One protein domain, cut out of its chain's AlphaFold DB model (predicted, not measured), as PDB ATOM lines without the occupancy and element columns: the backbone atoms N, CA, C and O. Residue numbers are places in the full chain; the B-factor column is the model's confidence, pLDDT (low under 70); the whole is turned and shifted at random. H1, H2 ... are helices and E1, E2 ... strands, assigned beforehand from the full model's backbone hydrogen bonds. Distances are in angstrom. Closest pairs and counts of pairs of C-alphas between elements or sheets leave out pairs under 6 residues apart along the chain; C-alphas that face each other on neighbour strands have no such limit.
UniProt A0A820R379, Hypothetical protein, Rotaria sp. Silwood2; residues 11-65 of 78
ATOM      1  N   LEU A  11      35.317 -22.196  28.605       88.62
ATOM      2  CA  LEU A  11      34.961 -20.863  28.118       88.62
ATOM      3  C   LEU A  11      35.841 -20.441  26.937       88.62
ATOM      4  O   LEU A  11      35.334 -19.886  25.959       88.62
ATOM      5  N   VAL A  12      37.141 -20.740  26.994       89.62
ATOM      6  CA  VAL A  12      38.058 -20.502  25.869       89.62
ATOM      7  C   VAL A  12      37.668 -21.353  24.659       89.62
ATOM      8  O   VAL A  12      37.659 -20.844  23.535       89.62
ATOM      9  N   ILE A  13      37.301 -22.619  24.869       90.44
ATOM     10  CA  ILE A  13      36.875 -23.509  23.780       90.44
ATOM     11  C   ILE A  13      35.564 -23.005  23.154       90.44
ATOM     12  O   ILE A  13      35.481 -22.900  21.931       90.44
ATOM     13  N   SER A  14      34.578 -22.598  23.956       91.50
ATOM     14  CA  SER A  14      33.329 -22.005  23.456       91.50
ATOM     15  C   SER A  14      33.557 -20.714  22.672       91.50
ATOM     16  O   SER A  14      33.001 -20.551  21.587       91.50
ATOM     17  N   ALA A  15      34.408 -19.812  23.168       91.94
ATOM     18  CA  ALA A  15      34.757 -18.595  22.436       91.94
ATOM     19  C   ALA A  15      35.453 -18.919  21.103       91.94
ATOM     20  O   ALA A  15      35.168 -18.292  20.085       91.94
ATOM     21  N   THR A  16      36.323 -19.933  21.093       90.81
ATOM     22  CA  THR A  16      37.014 -20.396  19.883       90.81
ATOM     23  C   THR A  16      36.033 -20.963  18.856       90.81
ATOM     24  O   THR A  16      36.143 -20.629  17.679       90.81
ATOM     25  N   ALA A  17      35.042 -21.752  19.287       92.50
ATOM     26  CA  ALA A  17      33.998 -22.293  18.414       92.50
ATOM     27  C   ALA A  17      33.260 -21.177  17.652       92.50
ATOM     28  O   ALA A  17      33.108 -21.240  16.432       92.50
ATOM     29  N   ILE A  18      32.879 -20.113  18.371       92.88
ATOM     30  CA  ILE A  18      32.187 -18.941  17.810       92.88
ATOM     31  C   ILE A  18      33.092 -18.179  16.840       92.88
ATOM     32  O   ILE A  18      32.678 -17.880  15.723       92.88
ATOM     33  N   VAL A  19      34.332 -17.880  17.241       93.81
ATOM     34  CA  VAL A  19      35.281 -17.119  16.406       93.81
ATOM     35  C   VAL A  19      35.608 -17.857  15.108       93.81
ATOM     36  O   VAL A  19      35.730 -17.227  14.060       93.81
ATOM     37  N   LEU A  20      35.732 -19.184  15.163       90.88
ATOM     38  CA  LEU A  20      35.993 -20.008  13.984       90.88
ATOM     39  C   LEU A  20      34.732 -20.318  13.168       90.88
ATOM     40  O   LEU A  20      34.867 -20.858  12.072       90.88
ATOM     41  N   ASN A  21      33.535 -20.007  13.682       93.81
ATOM     42  CA  ASN A  21      32.252 -20.444  13.130       93.81
ATOM     43  C   ASN A  21      32.220 -21.968  12.879       93.81
ATOM     44  O   ASN A  21      31.850 -22.439  11.801       93.81
ATOM     45  N   LYS A  22      32.680 -22.742  13.871       92.44
ATOM     46  CA  LYS A  22      32.741 -24.209  13.822       92.44
ATOM     47  C   LYS A  22      32.207 -24.822  15.103       92.44
ATOM     48  O   LYS A  22      32.592 -24.432  16.200       92.44
ATOM     49  N   ASN A  23      31.391 -25.852  14.950       92.62
ATOM     50  CA  ASN A  23      31.007 -26.748  16.026       92.62
ATOM     51  C   ASN A  23      32.248 -27.480  16.546       92.62
ATOM     52  O   ASN A  23      32.987 -28.069  15.758       92.62
ATOM     53  N   ILE A  24      32.482 -27.465  17.857       94.31
ATOM     54  CA  ILE A  24      33.587 -28.216  18.463       94.31
ATOM     55  C   ILE A  24      33.024 -29.465  19.133       94.31
ATOM     56  O   ILE A  24      32.137 -29.374  19.979       94.31
ATOM     57  N   ILE A  25      33.550 -30.629  18.763       94.31
ATOM     58  CA  ILE A  25      33.188 -31.919  19.348       94.31
ATOM     59  C   ILE A  25      34.370 -32.419  20.171       94.31
ATOM     60  O   ILE A  25      35.461 -32.646  19.645       94.31
ATOM     61  N   ILE A  26      34.144 -32.583  21.471       94.56
ATOM     62  CA  ILE A  26      35.152 -33.023  22.434       94.56
ATOM     63  C   ILE A  26      34.915 -34.493  22.759       94.56
ATOM     64  O   ILE A  26      33.874 -34.856  23.309       94.56
ATOM     65  N   HIS A  27      35.894 -35.328  22.443       94.00
ATOM     66  CA  HIS A  27      35.917 -36.746  22.782       94.00
ATOM     67  C   HIS A  27      36.661 -36.962  24.098       94.00
ATOM     68  O   HIS A  27      37.681 -36.326  24.346       94.00
ATOM     69  N   GLU A  28      36.186 -37.888  24.924       94.19
ATOM     70  CA  GLU A  28      36.903 -38.378  26.104       94.19
ATOM     71  C   GLU A  28      36.684 -39.894  26.208       94.19
ATOM     72  O   GLU A  28      35.576 -40.387  25.974       94.19
ATOM     73  N   LEU A  29      37.739 -40.647  26.530       91.44
ATOM     74  CA  LEU A  29      37.679 -42.108  26.553       91.44
ATOM     75  C   LEU A  29      36.621 -42.606  27.553       91.44
ATOM     76  O   LEU A  29      36.633 -42.250  28.728       91.44
ATOM     77  N   GLY A  30      35.709 -43.459  27.078       92.94
ATOM     78  CA  GLY A  30      34.650 -44.045  27.906       92.94
ATOM     79  C   GLY A  30      33.485 -43.103  28.229       92.94
ATOM     80  O   GLY A  30      32.596 -43.494  28.985       92.94
ATOM     81  N   LYS A  31      33.453 -41.891  27.660       93.94
ATOM     82  CA  LYS A  31      32.346 -40.939  27.821       93.94
ATOM     83  C   LYS A  31      31.674 -40.623  26.490       93.94
ATOM     84  O   LYS A  31      32.233 -40.839  25.418       93.94
ATOM     85  N   MET A  32      30.453 -40.096  26.569       93.62
ATOM     86  CA  MET A  32      29.795 -39.534  25.393       93.62
ATOM     87  C   MET A  32      30.482 -38.232  24.960       93.62
ATOM     88  O   MET A  32      30.826 -37.427  25.831       93.62
ATOM     89  N   PRO A  33      30.653 -38.001  23.644       94.06
ATOM     90  CA  PRO A  33      31.214 -36.755  23.146       94.06
ATOM     91  C   PRO A  33      30.374 -35.541  23.542       94.06
ATOM     92  O   PRO A  33      29.142 -35.591  23.544       94.06
ATOM     93  N   ILE A  34      31.051 -34.437  23.832       94.75
ATOM     94  CA  ILE A  34      30.422 -33.156  24.159       94.75
ATOM     95  C   ILE A  34      30.422 -32.286  22.904       94.75
ATOM     96  O   ILE A  34      31.473 -32.065  22.305       94.75
ATOM     97  N   LEU A  35      29.254 -31.766  22.529       94.06
ATOM     98  CA  LEU A  35      29.097 -30.804  21.440       94.06
ATOM     99  C   LEU A  35      29.056 -29.378  21.993       94.06
ATOM    100  O   LEU A  35      28.244 -29.058  22.860       94.06
ATOM    101  N   ILE A  36      29.890 -28.511  21.429       94.81
ATOM    102  CA  ILE A  36      29.829 -27.062  21.594       94.81
ATOM    103  C   ILE A  36      29.348 -26.474  20.262       94.81
ATOM    104  O   ILE A  36      30.131 -26.424  19.307       94.81
ATOM    105  N   PRO A  37      28.069 -26.074  20.164       94.62
ATOM    106  CA  PRO A  37      27.505 -25.563  18.925       94.62
ATOM    107  C   PRO A  37      27.955 -24.121  18.668       94.62
ATOM    108  O   PRO A  37      27.959 -23.289  19.575       94.62
ATOM    109  N   ALA A  38      28.304 -23.827  17.419       94.38
ATOM    110  CA  ALA A  38      28.604 -22.473  16.948       94.38
ATOM    111  C   ALA A  38      28.273 -22.243  15.463       94.38
ATOM    112  O   ALA A  38      28.344 -21.107  15.007       94.38
ATOM    113  N   SER A  39      27.916 -23.292  14.717       93.44
ATOM    114  CA  SER A  39      27.525 -23.226  13.306       93.44
ATOM    115  C   SER A  39      26.351 -24.168  13.045       93.44
ATOM    116  O   SER A  39      26.310 -25.276  13.576       93.44
ATOM    117  N   ASP A  40      25.432 -23.770  12.170       91.62
ATOM    118  CA  ASP A  40      24.309 -24.623  11.756       91.62
ATOM    119  C   ASP A  40      24.721 -25.684  10.716       91.62
ATOM    120  O   ASP A  40      23.984 -26.633  10.449       91.62
ATOM    121  N   PHE A  41      25.915 -25.549  10.130       85.50
ATOM    122  CA  PHE A  41      26.426 -26.449   9.096       85.50
ATOM    123  C   PHE A  41      27.151 -27.657   9.691       85.50
ATOM    124  O   PHE A  41      28.069 -27.515  10.507       85.50
ATOM    125  N   ILE A  42      26.776 -28.855   9.234       80.81
ATOM    126  CA  ILE A  42      27.347 -30.119   9.713       80.81
ATOM    127  C   ILE A  42      28.810 -30.307   9.287       80.81
ATOM    128  O   ILE A  42      29.583 -30.889  10.034       80.81
ATOM    129  N   GLU A  43      29.216 -29.756   8.142       83.19
ATOM    130  CA  GLU A  43      30.610 -29.769   7.674       83.19
ATOM    131  C   GLU A  43      31.544 -28.849   8.476       83.19
ATOM    132  O   GLU A  43      32.766 -28.964   8.412       83.19
ATOM    133  N   HIS A  44      30.995 -27.928   9.267       87.19
ATOM    134  CA  HIS A  44      31.778 -27.008  10.085       87.19
ATOM    135  C   HIS A  44      32.027 -27.605  11.465       87.19
ATOM    136  O   HIS A  44      31.617 -27.042  12.479       87.19
ATOM    137  N   GLN A  45      32.689 -28.758  11.503       89.38
ATOM    138  CA  GLN A  45      33.033 -29.453  12.737       89.38
ATOM    139  C   GLN A  45      34.548 -29.496  12.945       89.38
ATOM    140  O   GLN A  45      35.335 -29.687  12.017       89.38
ATOM    141  N   LEU A  46      34.966 -29.296  14.190       90.75
ATOM    142  CA  LEU A  46      36.326 -29.496  14.663       90.75
ATOM    143  C   LEU A  46      36.275 -30.510  15.798       90.75
ATOM    144  O   LEU A  46      35.560 -30.314  16.778       90.75
ATOM    145  N   HIS A  47      37.050 -31.580  15.681       91.25
ATOM    146  CA  HIS A  47      37.077 -32.629  16.687       91.25
ATOM    147  C   HIS A  47      38.385 -32.591  17.466       91.25
ATOM    148  O   HIS A  47      39.473 -32.530  16.889       91.25
ATOM    149  N   ILE A  48      38.265 -32.652  18.788       93.12
ATOM    150  CA  ILE A  48      39.393 -32.706  19.715       93.12
ATOM    151  C   ILE A  48      39.175 -33.832  20.722       93.12
ATOM    152  O   ILE A  48      38.040 -34.152  21.066       93.12
ATOM    153  N   CYS A  49      40.252 -34.441  21.193       93.19
ATOM    154  CA  CYS A  49      40.235 -35.462  22.235       93.19
ATOM    155  C   CYS A  49      40.825 -34.876  23.515       93.19
ATOM    156  O   CYS A  49      41.905 -34.294  23.467       93.19
ATOM    157  N   TYR A  50      40.127 -35.014  24.639       93.62
ATOM    158  CA  TYR A  50      40.621 -34.638  25.956       93.62
ATOM    159  C   TYR A  50      41.173 -35.856  26.695       93.62
ATOM    160  O   TYR A  50      40.488 -36.865  26.873       93.62
ATOM    161  N   HIS A  51      42.408 -35.730  27.169       92.56
ATOM    162  CA  HIS A  51      43.100 -36.728  27.967       92.56
ATOM    163  C   HIS A  51      43.160 -36.253  29.427       92.56
ATOM    164  O   HIS A  51      44.037 -35.448  29.759       92.56
ATOM    165  N   PRO A  52      42.254 -36.723  30.311       89.00
ATOM    166  CA  PRO A  52      42.169 -36.235  31.689       89.00
ATOM    167  C   PRO A  52      43.413 -36.572  32.517       89.00
ATOM    168  O   PRO A  52      43.784 -35.796  33.392       89.00
ATOM    169  N   ASP A  53      44.101 -37.671  32.198       90.75
ATOM    170  CA  ASP A  53      45.288 -38.126  32.932       90.75
ATOM    171  C   ASP A  53      46.488 -37.181  32.778       90.75
ATOM    172  O   ASP A  53      47.351 -37.106  33.651       90.75
ATOM    173  N   ILE A  54      46.543 -36.454  31.659       89.69
ATOM    174  CA  ILE A  54      47.644 -35.546  31.311       89.69
ATOM    175  C   ILE A  54      47.170 -34.111  31.038       89.69
ATOM    176  O   ILE A  54      47.964 -33.281  30.598       89.69
ATOM    177  N   LEU A  55      45.888 -33.819  31.300       87.38
ATOM    178  CA  LEU A  55      45.240 -32.514  31.119       87.38
ATOM    179  C   LEU A  55      45.527 -31.888  29.743       87.38
ATOM    180  O   LEU A  55      45.905 -30.719  29.635       87.38
ATOM    181  N   ARG A  56      45.387 -32.686  28.680       88.75
ATOM    182  CA  ARG A  56      45.786 -32.311  27.315       88.75
ATOM    183  C   ARG A  56      44.642 -32.480  26.328       88.75
ATOM    184  O   ARG A  56      43.874 -33.431  26.429       88.75
ATOM    185  N   TYR A  57      44.583 -31.579  25.352       90.00
ATOM    186  CA  TYR A  57      43.762 -31.739  24.159       90.00
ATOM    187  C   TYR A  57      44.637 -32.103  22.960       90.00
ATOM    188  O   TYR A  57      45.674 -31.472  22.753       90.00
ATOM    189  N   ASP A  58      44.197 -33.074  22.166       90.62
ATOM    190  CA  ASP A  58      44.813 -33.451  20.893       90.62
ATOM    191  C   ASP A  58      43.799 -33.329  19.749       90.62
ATOM    192  O   ASP A  58      42.588 -33.453  19.957       90.62
ATOM    193  N   SER A  59      44.277 -33.052  18.535       87.88
ATOM    194  CA  SER A  59      43.419 -33.004  17.349       87.88
ATOM    195  C   SER A  59      42.967 -34.406  16.951       87.88
ATOM    196  O   SER A  59      43.741 -35.363  16.985       87.88
ATOM    197  N   VAL A  60      41.706 -34.526  16.539       88.06
ATOM    198  CA  VAL A  60      41.170 -35.765  15.969       88.06
ATOM    199  C   VAL A  60      40.987 -35.561  14.475       88.06
ATOM    200  O   VAL A  60      40.267 -34.660  14.043       88.06
ATOM    201  N   LEU A  61      41.653 -36.408  13.697       79.62
ATOM    202  CA  LEU A  61      41.585 -36.423  12.243       79.62
ATOM    203  C   LEU A  61      40.824 -37.660  11.789       79.62
ATOM    204  O   LEU A  61      40.922 -38.722  12.408       79.62
ATOM    205  N   SER A  62      40.071 -37.516  10.708       70.19
ATOM    206  CA  SER A  62      39.497 -38.663  10.023       70.19
ATOM    207  C   SER A  62      40.484 -39.211   9.004       70.19
ATOM    208  O   SER A  62      41.232 -38.459   8.385       70.19
ATOM    209  N   PHE A  63      40.461 -40.527   8.833       62.72
ATOM    210  CA  PHE A  63      41.283 -41.242   7.860       62.72
ATOM    211  C   PHE A  63      40.568 -41.465   6.520       62.72
ATOM    212  O   PHE A  63      41.133 -42.116   5.648       62.72
ATOM    213  N   ASP A  64      39.340 -40.962   6.361       55.88
ATOM    214  CA  ASP A  64      38.530 -41.159   5.155       55.88
ATOM    215  C   ASP A  64      38.312 -39.834   4.406       55.88
ATOM    216  O   ASP A  64      37.826 -38.854   4.989       55.88
ATOM    217  N   ASP A  65      38.641 -39.825   3.109       52.09
ATOM    218  CA  ASP A  65      38.562 -38.666   2.199       52.09
ATOM    219  C   ASP A  65      37.118 -38.164   1.987       52.09
ATOM    220  O   ASP A  65      36.906 -37.059   1.492       52.09
TER     221      ASP A  65
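This is residues 11 to 65 of the 78 residues of the protein "Hypothetical protein" of Rotaria sp. Silwood2 (UniProt A0A820R379). One twisted sheet of four strands has a single short helix, H1, over one face near the edge strand E2, with no named helix on its other face; residues 60 to 65 run on from E4 as a tail. The 55 printed residues hold, in chain order, H1, E1, E2, E3 and E4; the sheet runs E2, E1, E3, E4 and is mixed. The class is mixed, helices and strands, in two layers, a helix on one face of a sheet. The whole is compact, radius of gyration of the C-alphas 11.5 A, with a flat outline of 32 by 31 by 17 A.

Look first at H1, residues 11 to 20, where every O i to N i+4 pair is within hydrogen-bond range. E1, residues 23 to 28, and E2, residues 34 to 36, form an antiparallel hairpin; find N 26 and O 34 at 2.8 A. H1 is on the sheet at a height of 9.1 A, only just over E2 alone, since 2 of its C-alphas fall on E1; it runs slantwise to the strands, at 35 degrees to E2 on the local plane. The closest C-alphas of H1 and E1 are those of Ala 17 and Asn 23, 5.9 A apart. E3, residues 45 to 51, is parallel to E1, with N 27 and O 48 at 2.8 A. E3 and E4, residues 56 to 59, form an antiparallel hairpin; see N 49 and O 58 at 2.8 A.

Find C-alpha 11 at (34.961, -20.863, 28.118); from there H1 spans 14.2 A. E1 spans 16.5 A, E2 6.6 A and E3 19.7 A. E4 spans 10.3 A and ends at C-alpha 59, (43.419, -33.004, 17.349).

The C-alphas farthest apart, of Asp 40 and Asp 53, are 32.7 A apart. The printed part has no cut and no long link; pLDDT is under 70 at residues 63 to 65.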